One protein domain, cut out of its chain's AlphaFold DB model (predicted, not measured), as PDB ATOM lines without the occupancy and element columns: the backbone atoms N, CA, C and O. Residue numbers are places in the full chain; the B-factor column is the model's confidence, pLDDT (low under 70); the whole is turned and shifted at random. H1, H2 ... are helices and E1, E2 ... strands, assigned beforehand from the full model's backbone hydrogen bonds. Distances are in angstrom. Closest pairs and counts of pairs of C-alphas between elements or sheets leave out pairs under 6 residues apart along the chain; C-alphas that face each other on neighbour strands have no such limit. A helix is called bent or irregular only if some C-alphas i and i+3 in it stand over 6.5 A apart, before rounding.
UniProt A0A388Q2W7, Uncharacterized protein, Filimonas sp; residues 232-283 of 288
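This is residues 232 to 283 of the 288 residues of an uncharacterized protein of Filimonas sp (UniProt A0A388Q2W7). A long helix, H2, reaches out as an arm from a small, loose body in which a short helix, H1, and a two-stranded hairpin, E1 and E2, sit near the arm's first residues. Only residues 271 to 283 stick out, and this arm makes the length of an elongated whole. The printed part has 52 residues, with two named helices and two named strands in the order H1, E1, E2, H2; the sheet, order E1 - E2, is antiparallel and the class is mixed, helices and strands. The whole is loose, with a radius of gyration of the C-alphas of 13.7 A and spans of 42 by 26 by 16 A.

Begin at H1, residues 232 to 239, from which a tight link leads to E1, residues 245 to 248. A short link then leads to E2, residues 257 to 260, and E1 and E2 form a hairpin, antiparallel at 139 degrees. Look there for N 246 and O 259, 2.9 A apart, and N 259 and O 246, 2.8 A apart, both within hydrogen-bond range. The closest C-alphas of H1 and E2, those of Leu 237 and Leu 260, are 7.6 A apart. A tight link leads on to H2, residues 264 to 282. H1 and H2 are close but not clearly touching, with the closest C-alphas, Thr 233 and Thr 264, 6.4 A apart; they run opposite ways at a steep tilt of 58 degrees. E1 and H2 are apart. Every O i to N i+4 pair of H1 is within hydrogen-bond range, and 13 of 15 in H2.

Find C-alpha 232 at (-4.057, 100.425, -22.297); from there H1 runs 11.0 A to C-alpha 239. E1, 9.1 A long, starts at C-alpha 245, and E2, 9.9 A long, at C-alpha 257. From C-alpha 264 at (-0.030, 98.458, -27.991), H2 runs 29.2 A to C-alpha 282 at (7.606, 100.296, -56.096). H2 is irregular, but only just: C-alphas 279 and 282 are 6.7 A apart.

The two C-alphas farthest apart, Ser 238 and Leu 283, are 42.8 A apart. The printed part has no cut, and no link is long. Mean pLDDT of the printed part is 73.4; look for values under 70 at residues 248 to 257 and 276 to 283.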
ATOM      1  N   HIS A 232      -3.174 100.978 -21.265       89.12
ATOM      2  CA  HIS A 232      -4.057 100.425 -22.297       89.12
ATOM      3  C   HIS A 232      -3.973  98.896 -22.332       89.12
ATOM      4  O   HIS A 232      -4.998  98.214 -22.274       89.12
ATOM      5  N   THR A 233      -2.758  98.346 -22.364       89.31
ATOM      6  CA  THR A 233      -2.548  96.893 -22.303       89.31
ATOM      7  C   THR A 233      -3.047  96.296 -20.981       89.31
ATOM      8  O   THR A 233      -3.622  95.208 -20.995       89.31
ATOM      9  N   LEU A 234      -2.891  97.000 -19.856       90.94
ATOM     10  CA  LEU A 234      -3.396  96.574 -18.549       90.94
ATOM     11  C   LEU A 234      -4.927  96.442 -18.549       90.94
ATOM     12  O   LEU A 234      -5.454  95.412 -18.128       90.94
ATOM     13  N   HIS A 235      -5.646  97.439 -19.077       90.94
ATOM     14  CA  HIS A 235      -7.101  97.365 -19.219       90.94
ATOM     15  C   HIS A 235      -7.531  96.208 -20.123       90.94
ATOM     16  O   HIS A 235      -8.457  95.475 -19.774       90.94
ATOM     17  N   LEU A 236      -6.833  95.988 -21.241       90.69
ATOM     18  CA  LEU A 236      -7.106  94.842 -22.110       90.69
ATOM     19  C   LEU A 236      -6.898  93.511 -21.386       90.69
ATOM     20  O   LEU A 236      -7.774  92.658 -21.451       90.69
ATOM     21  N   LEU A 237      -5.783  93.340 -20.669       89.94
ATOM     22  CA  LEU A 237      -5.511  92.133 -19.883       89.94
ATOM     23  C   LEU A 237      -6.588  91.897 -18.819       89.94
ATOM     24  O   LEU A 237      -7.000  90.759 -18.624       89.94
ATOM     25  N   SER A 238      -7.062  92.959 -18.161       90.19
ATOM     26  CA  SER A 238      -8.087  92.860 -17.114       90.19
ATOM     27  C   SER A 238      -9.466  92.446 -17.638       90.19
ATOM     28  O   SER A 238     -10.248  91.856 -16.898       90.19
ATOM     29  N   ALA A 239      -9.762  92.748 -18.906       91.12
ATOM     30  CA  ALA A 239     -11.035  92.440 -19.554       91.12
ATOM     31  C   ALA A 239     -10.976  91.193 -20.454       91.12
ATOM     32  O   ALA A 239     -12.010  90.778 -20.977       91.12
ATOM     33  N   ALA A 240      -9.784  90.627 -20.666       88.06
ATOM     34  CA  ALA A 240      -9.563  89.545 -21.616       88.06
ATOM     35  C   ALA A 240     -10.311  88.266 -21.213       88.06
ATOM     36  O   ALA A 240     -10.162  87.765 -20.098       88.06
ATOM     37  N   GLY A 241     -11.067  87.705 -22.156       85.94
ATOM     38  CA  GLY A 241     -11.617  86.355 -22.080       85.94
ATOM     39  C   GLY A 241     -10.814  85.352 -22.914       85.94
ATOM     40  O   GLY A 241      -9.831  85.686 -23.577       85.94
ATOM     41  N   GLU A 242     -11.267  84.096 -22.941       79.62
ATOM     42  CA  GLU A 242     -10.591  83.009 -23.673       79.62
ATOM     43  C   GLU A 242     -10.421  83.303 -25.176       79.62
ATOM     44  O   GLU A 242      -9.390  82.982 -25.766       79.62
ATOM     45  N   ASN A 243     -11.403  83.966 -25.797       82.44
ATOM     46  CA  ASN A 243     -11.414  84.263 -27.237       82.44
ATOM     47  C   ASN A 243     -10.450  85.394 -27.656       82.44
ATOM     48  O   ASN A 243     -10.194  85.586 -28.855       82.44
ATOM     49  N   ASP A 244      -9.906  86.134 -26.688       81.75
ATOM     50  CA  ASP A 244      -9.000  87.262 -26.927       81.75
ATOM     51  C   ASP A 244      -7.533  86.821 -27.047       81.75
ATOM     52  O   ASP A 244      -6.685  87.575 -27.541       81.75
ATOM     53  N   ILE A 245      -7.239  85.575 -26.660       79.88
ATOM     54  CA  ILE A 245      -5.912  84.966 -26.730       79.88
ATOM     55  C   ILE A 245      -5.776  84.196 -28.047       79.88
ATOM     56  O   ILE A 245      -6.579  83.327 -28.379       79.88
ATOM     57  N   GLU A 246      -4.722  84.482 -28.809       78.38
ATOM     58  CA  GLU A 246      -4.349  83.705 -29.990       78.38
ATOM     59  C   GLU A 246      -3.010  83.003 -29.827       78.38
ATOM     60  O   GLU A 246      -2.090  83.478 -29.161       78.38
ATOM     61  N   LEU A 247      -2.886  81.871 -30.511       72.75
ATOM     62  CA  LEU A 247      -1.622  81.181 -30.657       72.75
ATOM     63  C   LEU A 247      -0.870  81.750 -31.863       72.75
ATOM     64  O   LEU A 247      -1.208  81.479 -33.015       72.75
ATOM     65  N   SER A 248       0.153  82.552 -31.594       66.88
ATOM     66  CA  SER A 248       0.854  83.324 -32.615       66.88
ATOM     67  C   SER A 248       2.160  82.654 -33.047       66.88
ATOM     68  O   SER A 248       2.924  82.176 -32.211       66.88
ATOM     69  N   ASN A 249       2.484  82.688 -34.347       67.31
ATOM     70  CA  ASN A 249       3.800  82.277 -34.880       67.31
ATOM     71  C   ASN A 249       4.873  83.373 -34.729       67.31
ATOM     72  O   ASN A 249       5.970  83.268 -35.267       67.31
ATOM     73  N   ASN A 250       4.548  84.457 -34.026       63.06
ATOM     74  CA  ASN A 250       5.339  85.680 -33.986       63.06
ATOM     75  C   ASN A 250       6.478  85.666 -32.958       63.06
ATOM     76  O   ASN A 250       7.053  86.721 -32.690       63.06
ATOM     77  N   SER A 251       6.805  84.513 -32.368       64.00
ATOM     78  CA  SER A 251       7.955  84.437 -31.473       64.00
ATOM     79  C   SER A 251       9.249  84.658 -32.261       64.00
ATOM     80  O   SER A 251       9.459  83.998 -33.284       64.00
ATOM     81  N   PRO A 252      10.174  85.491 -31.755       56.81
ATOM     82  CA  PRO A 252      11.519  85.594 -32.315       56.81
ATOM     83  C   PRO A 252      12.307  84.272 -32.223       56.81
ATOM     84  O   PRO A 252      13.357  84.151 -32.845       56.81
ATOM     85  N   LEU A 253      11.810  83.279 -31.471       57.09
ATOM     86  CA  LEU A 253      12.437  81.968 -31.273       57.09
ATOM     87  C   LEU A 253      11.821  80.848 -32.131       57.09
ATOM     88  O   LEU A 253      12.150  79.679 -31.924       57.09
ATOM     89  N   GLY A 254      10.911  81.177 -33.058       59.06
ATOM     90  CA  GLY A 254      10.298  80.208 -33.980       59.06
ATOM     91  C   GLY A 254       9.352  79.192 -33.322       59.06
ATOM     92  O   GLY A 254       8.985  78.201 -33.947       59.06
ATOM     93  N   VAL A 255       8.959  79.417 -32.065       61.91
ATOM     94  CA  VAL A 255       7.988  78.594 -31.322       61.91
ATOM     95  C   VAL A 255       6.688  79.376 -31.173       61.91
ATOM     96  O   VAL A 255       6.714  80.593 -31.019       61.91
ATOM     97  N   ARG A 256       5.537  78.705 -31.211       63.41
ATOM     98  CA  ARG A 256       4.252  79.386 -31.016       63.41
ATOM     99  C   ARG A 256       4.177  80.033 -29.626       63.41
ATOM    100  O   ARG A 256       4.781  79.535 -28.681       63.41
ATOM    101  N   PHE A 257       3.465  81.147 -29.497       67.94
ATOM    102  CA  PHE A 257       3.343  81.879 -28.231       67.94
ATOM    103  C   PHE A 257       1.911  82.391 -28.037       67.94
ATOM    104  O   PHE A 257       1.315  82.882 -28.998       67.94
ATOM    105  N   HIS A 258       1.359  82.277 -26.827       74.94
ATOM    106  CA  HIS A 258       0.056  82.854 -26.480       74.94
ATOM    107  C   HIS A 258       0.140  84.379 -26.459       74.94
ATOM    108  O   HIS A 258       0.951  84.954 -25.732       74.94
ATOM    109  N   TYR A 259      -0.691  85.033 -27.262       77.38
ATOM    110  CA  TYR A 259      -0.646  86.469 -27.483       77.38
ATOM    111  C   TYR A 259      -2.033  87.087 -27.318       77.38
ATOM    112  O   TYR A 259      -3.009  86.568 -27.857       77.38
ATOM    113  N   LEU A 260      -2.113  88.200 -26.588       81.25
ATOM    114  CA  LEU A 260      -3.340  88.981 -26.462       81.25
ATOM    115  C   LEU A 260      -3.478  89.913 -27.670       81.25
ATOM    116  O   LEU A 260      -2.567  90.686 -27.984       81.25
ATOM    117  N   LYS A 261      -4.621  89.853 -28.352       79.31
ATOM    118  CA  LYS A 261      -4.907  90.735 -29.493       79.31
ATOM    119  C   LYS A 261      -5.099  92.181 -29.037       79.31
ATOM    120  O   LYS A 261      -5.622  92.443 -27.961       79.31
ATOM    121  N   GLY A 262      -4.719  93.137 -29.887       79.44
ATOM    122  CA  GLY A 262      -5.033  94.555 -29.663       79.44
ATOM    123  C   GLY A 262      -4.142  95.274 -28.646       79.44
ATOM    124  O   GLY A 262      -4.383  96.449 -28.364       79.44
ATOM    125  N   THR A 263      -3.097  94.611 -28.140       81.75
ATOM    126  CA  THR A 263      -2.062  95.264 -27.323       81.75
ATOM    127  C   THR A 263      -1.370  96.387 -28.098       81.75
ATOM    128  O   THR A 263      -1.344  96.394 -29.334       81.75
ATOM    129  N   THR A 264      -0.751  97.327 -27.382       79.38
ATOM    130  CA  THR A 264      -0.030  98.458 -27.991       79.38
ATOM    131  C   THR A 264       1.019  97.978 -29.008       79.38
ATOM    132  O   THR A 264       1.082  98.477 -30.134       79.38
ATOM    133  N   ALA A 265       1.759  96.915 -28.674       78.94
ATOM    134  CA  ALA A 265       2.735  96.292 -29.569       78.94
ATOM    135  C   ALA A 265       2.103  95.654 -30.826       78.94
ATOM    136  O   ALA A 265       2.694  95.718 -31.907       78.94
ATOM    137  N   ASP A 266       0.906  95.065 -30.715       78.44
ATOM    138  CA  ASP A 266       0.166  94.505 -31.858       78.44
ATOM    139  C   ASP A 266      -0.226  95.614 -32.841       78.44
ATOM    140  O   ASP A 266      -0.007  95.513 -34.054       78.44
ATOM    141  N   ILE A 267      -0.757  96.718 -32.307       81.00
ATOM    142  CA  ILE A 267      -1.161  97.887 -33.089       81.00
ATOM    143  C   ILE A 267       0.054  98.484 -33.805       81.00
ATOM    144  O   ILE A 267       0.014  98.678 -35.025       81.00
ATOM    145  N   GLU A 268       1.158  98.717 -33.091       81.50
ATOM    146  CA  GLU A 268       2.400  99.218 -33.688       81.50
ATOM    147  C   GLU A 268       2.924  98.301 -34.791       81.50
ATOM    148  O   GLU A 268       3.326  98.763 -35.863       81.50
ATOM    149  N   LYS A 269       2.913  96.986 -34.558       80.81
ATOM    150  CA  LYS A 269       3.344  96.005 -35.550       80.81
ATOM    151  C   LYS A 269       2.486  96.083 -36.809       80.81
ATOM    152  O   LYS A 269       3.036  96.157 -37.910       80.81
ATOM    153  N   LYS A 270       1.157  96.094 -36.669       81.25
ATOM    154  CA  LYS A 270       0.221  96.228 -37.799       81.25
ATOM    155  C   LYS A 270       0.475  97.519 -38.574       81.25
ATOM    156  O   LYS A 270       0.542  97.489 -39.803       81.25
ATOM    157  N   GLN A 271       0.726  98.629 -37.879       83.44
ATOM    158  CA  GLN A 271       1.098  99.899 -38.509       83.44
ATOM    159  C   GLN A 271       2.430  99.813 -39.269       83.44
ATOM    160  O   GLN A 271       2.524 100.327 -40.385       83.44
ATOM    161  N   ARG A 272       3.457  99.149 -38.715       83.38
ATOM    162  CA  ARG A 272       4.745  98.926 -39.402       83.38
ATOM    163  C   ARG A 272       4.559  98.085 -40.665       83.38
ATOM    164  O   ARG A 272       5.053  98.481 -41.715       83.38
ATOM    165  N   ILE A 273       3.794  96.994 -40.597       78.50
ATOM    166  CA  ILE A 273       3.481  96.146 -41.761       78.50
ATOM    167  C   ILE A 273       2.756  96.953 -42.844       78.50
ATOM    168  O   ILE A 273       3.158  96.901 -44.003       78.50
ATOM    169  N   MET A 274       1.747  97.751 -42.478       75.44
ATOM    170  CA  MET A 274       1.030  98.614 -43.426       75.44
ATOM    171  C   MET A 274       1.925  99.697 -44.040       75.44
ATOM    172  O   MET A 274       1.763 100.046 -45.207       75.44
ATOM    173  N   LYS A 275       2.882 100.244 -43.281       72.62
ATOM    174  CA  LYS A 275       3.877 101.182 -43.820       72.62
ATOM    175  C   LYS A 275       4.809 100.481 -44.807       72.62
ATOM    176  O   LYS A 275       4.966 100.982 -45.913       72.62
ATOM    177  N   VAL A 276       5.353  99.307 -44.473       63.59
ATOM    178  CA  VAL A 276       6.194  98.526 -45.400       63.59
ATOM    179  C   VAL A 276       5.410  98.131 -46.655       63.59
ATOM    180  O   VAL A 276       5.921  98.294 -47.759       63.59
ATOM    181  N   SER A 277       4.146  97.714 -46.530       55.66
ATOM    182  CA  SER A 277       3.307  97.381 -47.689       55.66
ATOM    183  C   SER A 277       2.968  98.601 -48.556       55.66
ATOM    184  O   SER A 277       2.738  98.443 -49.751       55.66
ATOM    185  N   ARG A 278       2.954  99.814 -47.979       50.78
ATOM    186  CA  ARG A 278       2.805 101.091 -48.701       50.78
ATOM    187  C   ARG A 278       4.103 101.601 -49.335       50.78
ATOM    188  O   ARG A 278       4.014 102.376 -50.278       50.78
ATOM    189  N   VAL A 279       5.278 101.161 -48.875       50.94
ATOM    190  CA  VAL A 279       6.573 101.415 -49.546       50.94
ATOM    191  C   VAL A 279       6.874 100.349 -50.618       50.94
ATOM    192  O   VAL A 279       7.512 100.638 -51.627       50.94
ATOM    193  N   ALA A 280       6.324  99.140 -50.477       45.22
ATOM    194  CA  ALA A 280       6.440  98.042 -51.438       45.22
ATOM    195  C   ALA A 280       5.646  98.130 -52.774       45.22
ATOM    196  O   ALA A 280       5.825  97.217 -53.585       45.22
ATOM    197  N   PRO A 281       4.819  99.149 -53.115       42.94
ATOM    198  CA  PRO A 281       4.262  99.250 -54.467       42.94
ATOM    199  C   PRO A 281       5.330  99.510 -55.539       42.94
ATOM    200  O   PRO A 281       5.065  99.283 -56.713       42.94
ATOM    201  N   ALA A 282       6.536  99.954 -55.157       44.22
ATOM    202  CA  ALA A 282       7.606 100.296 -56.096       44.22
ATOM    203  C   ALA A 282       8.604  99.156 -56.397       44.22
ATOM    204  O   ALA A 282       9.512  99.352 -57.197       44.22
ATOM    205  N   LEU A 283       8.459  97.966 -55.798       38.66
ATOM    206  CA  LEU A 283       9.433  96.864 -55.942       38.66
ATOM    207  C   LEU A 283       8.786  95.499 -56.225       38.66
ATOM    208  O   LEU A 283       9.361  94.454 -55.941       38.66
TER     209      LEU A 283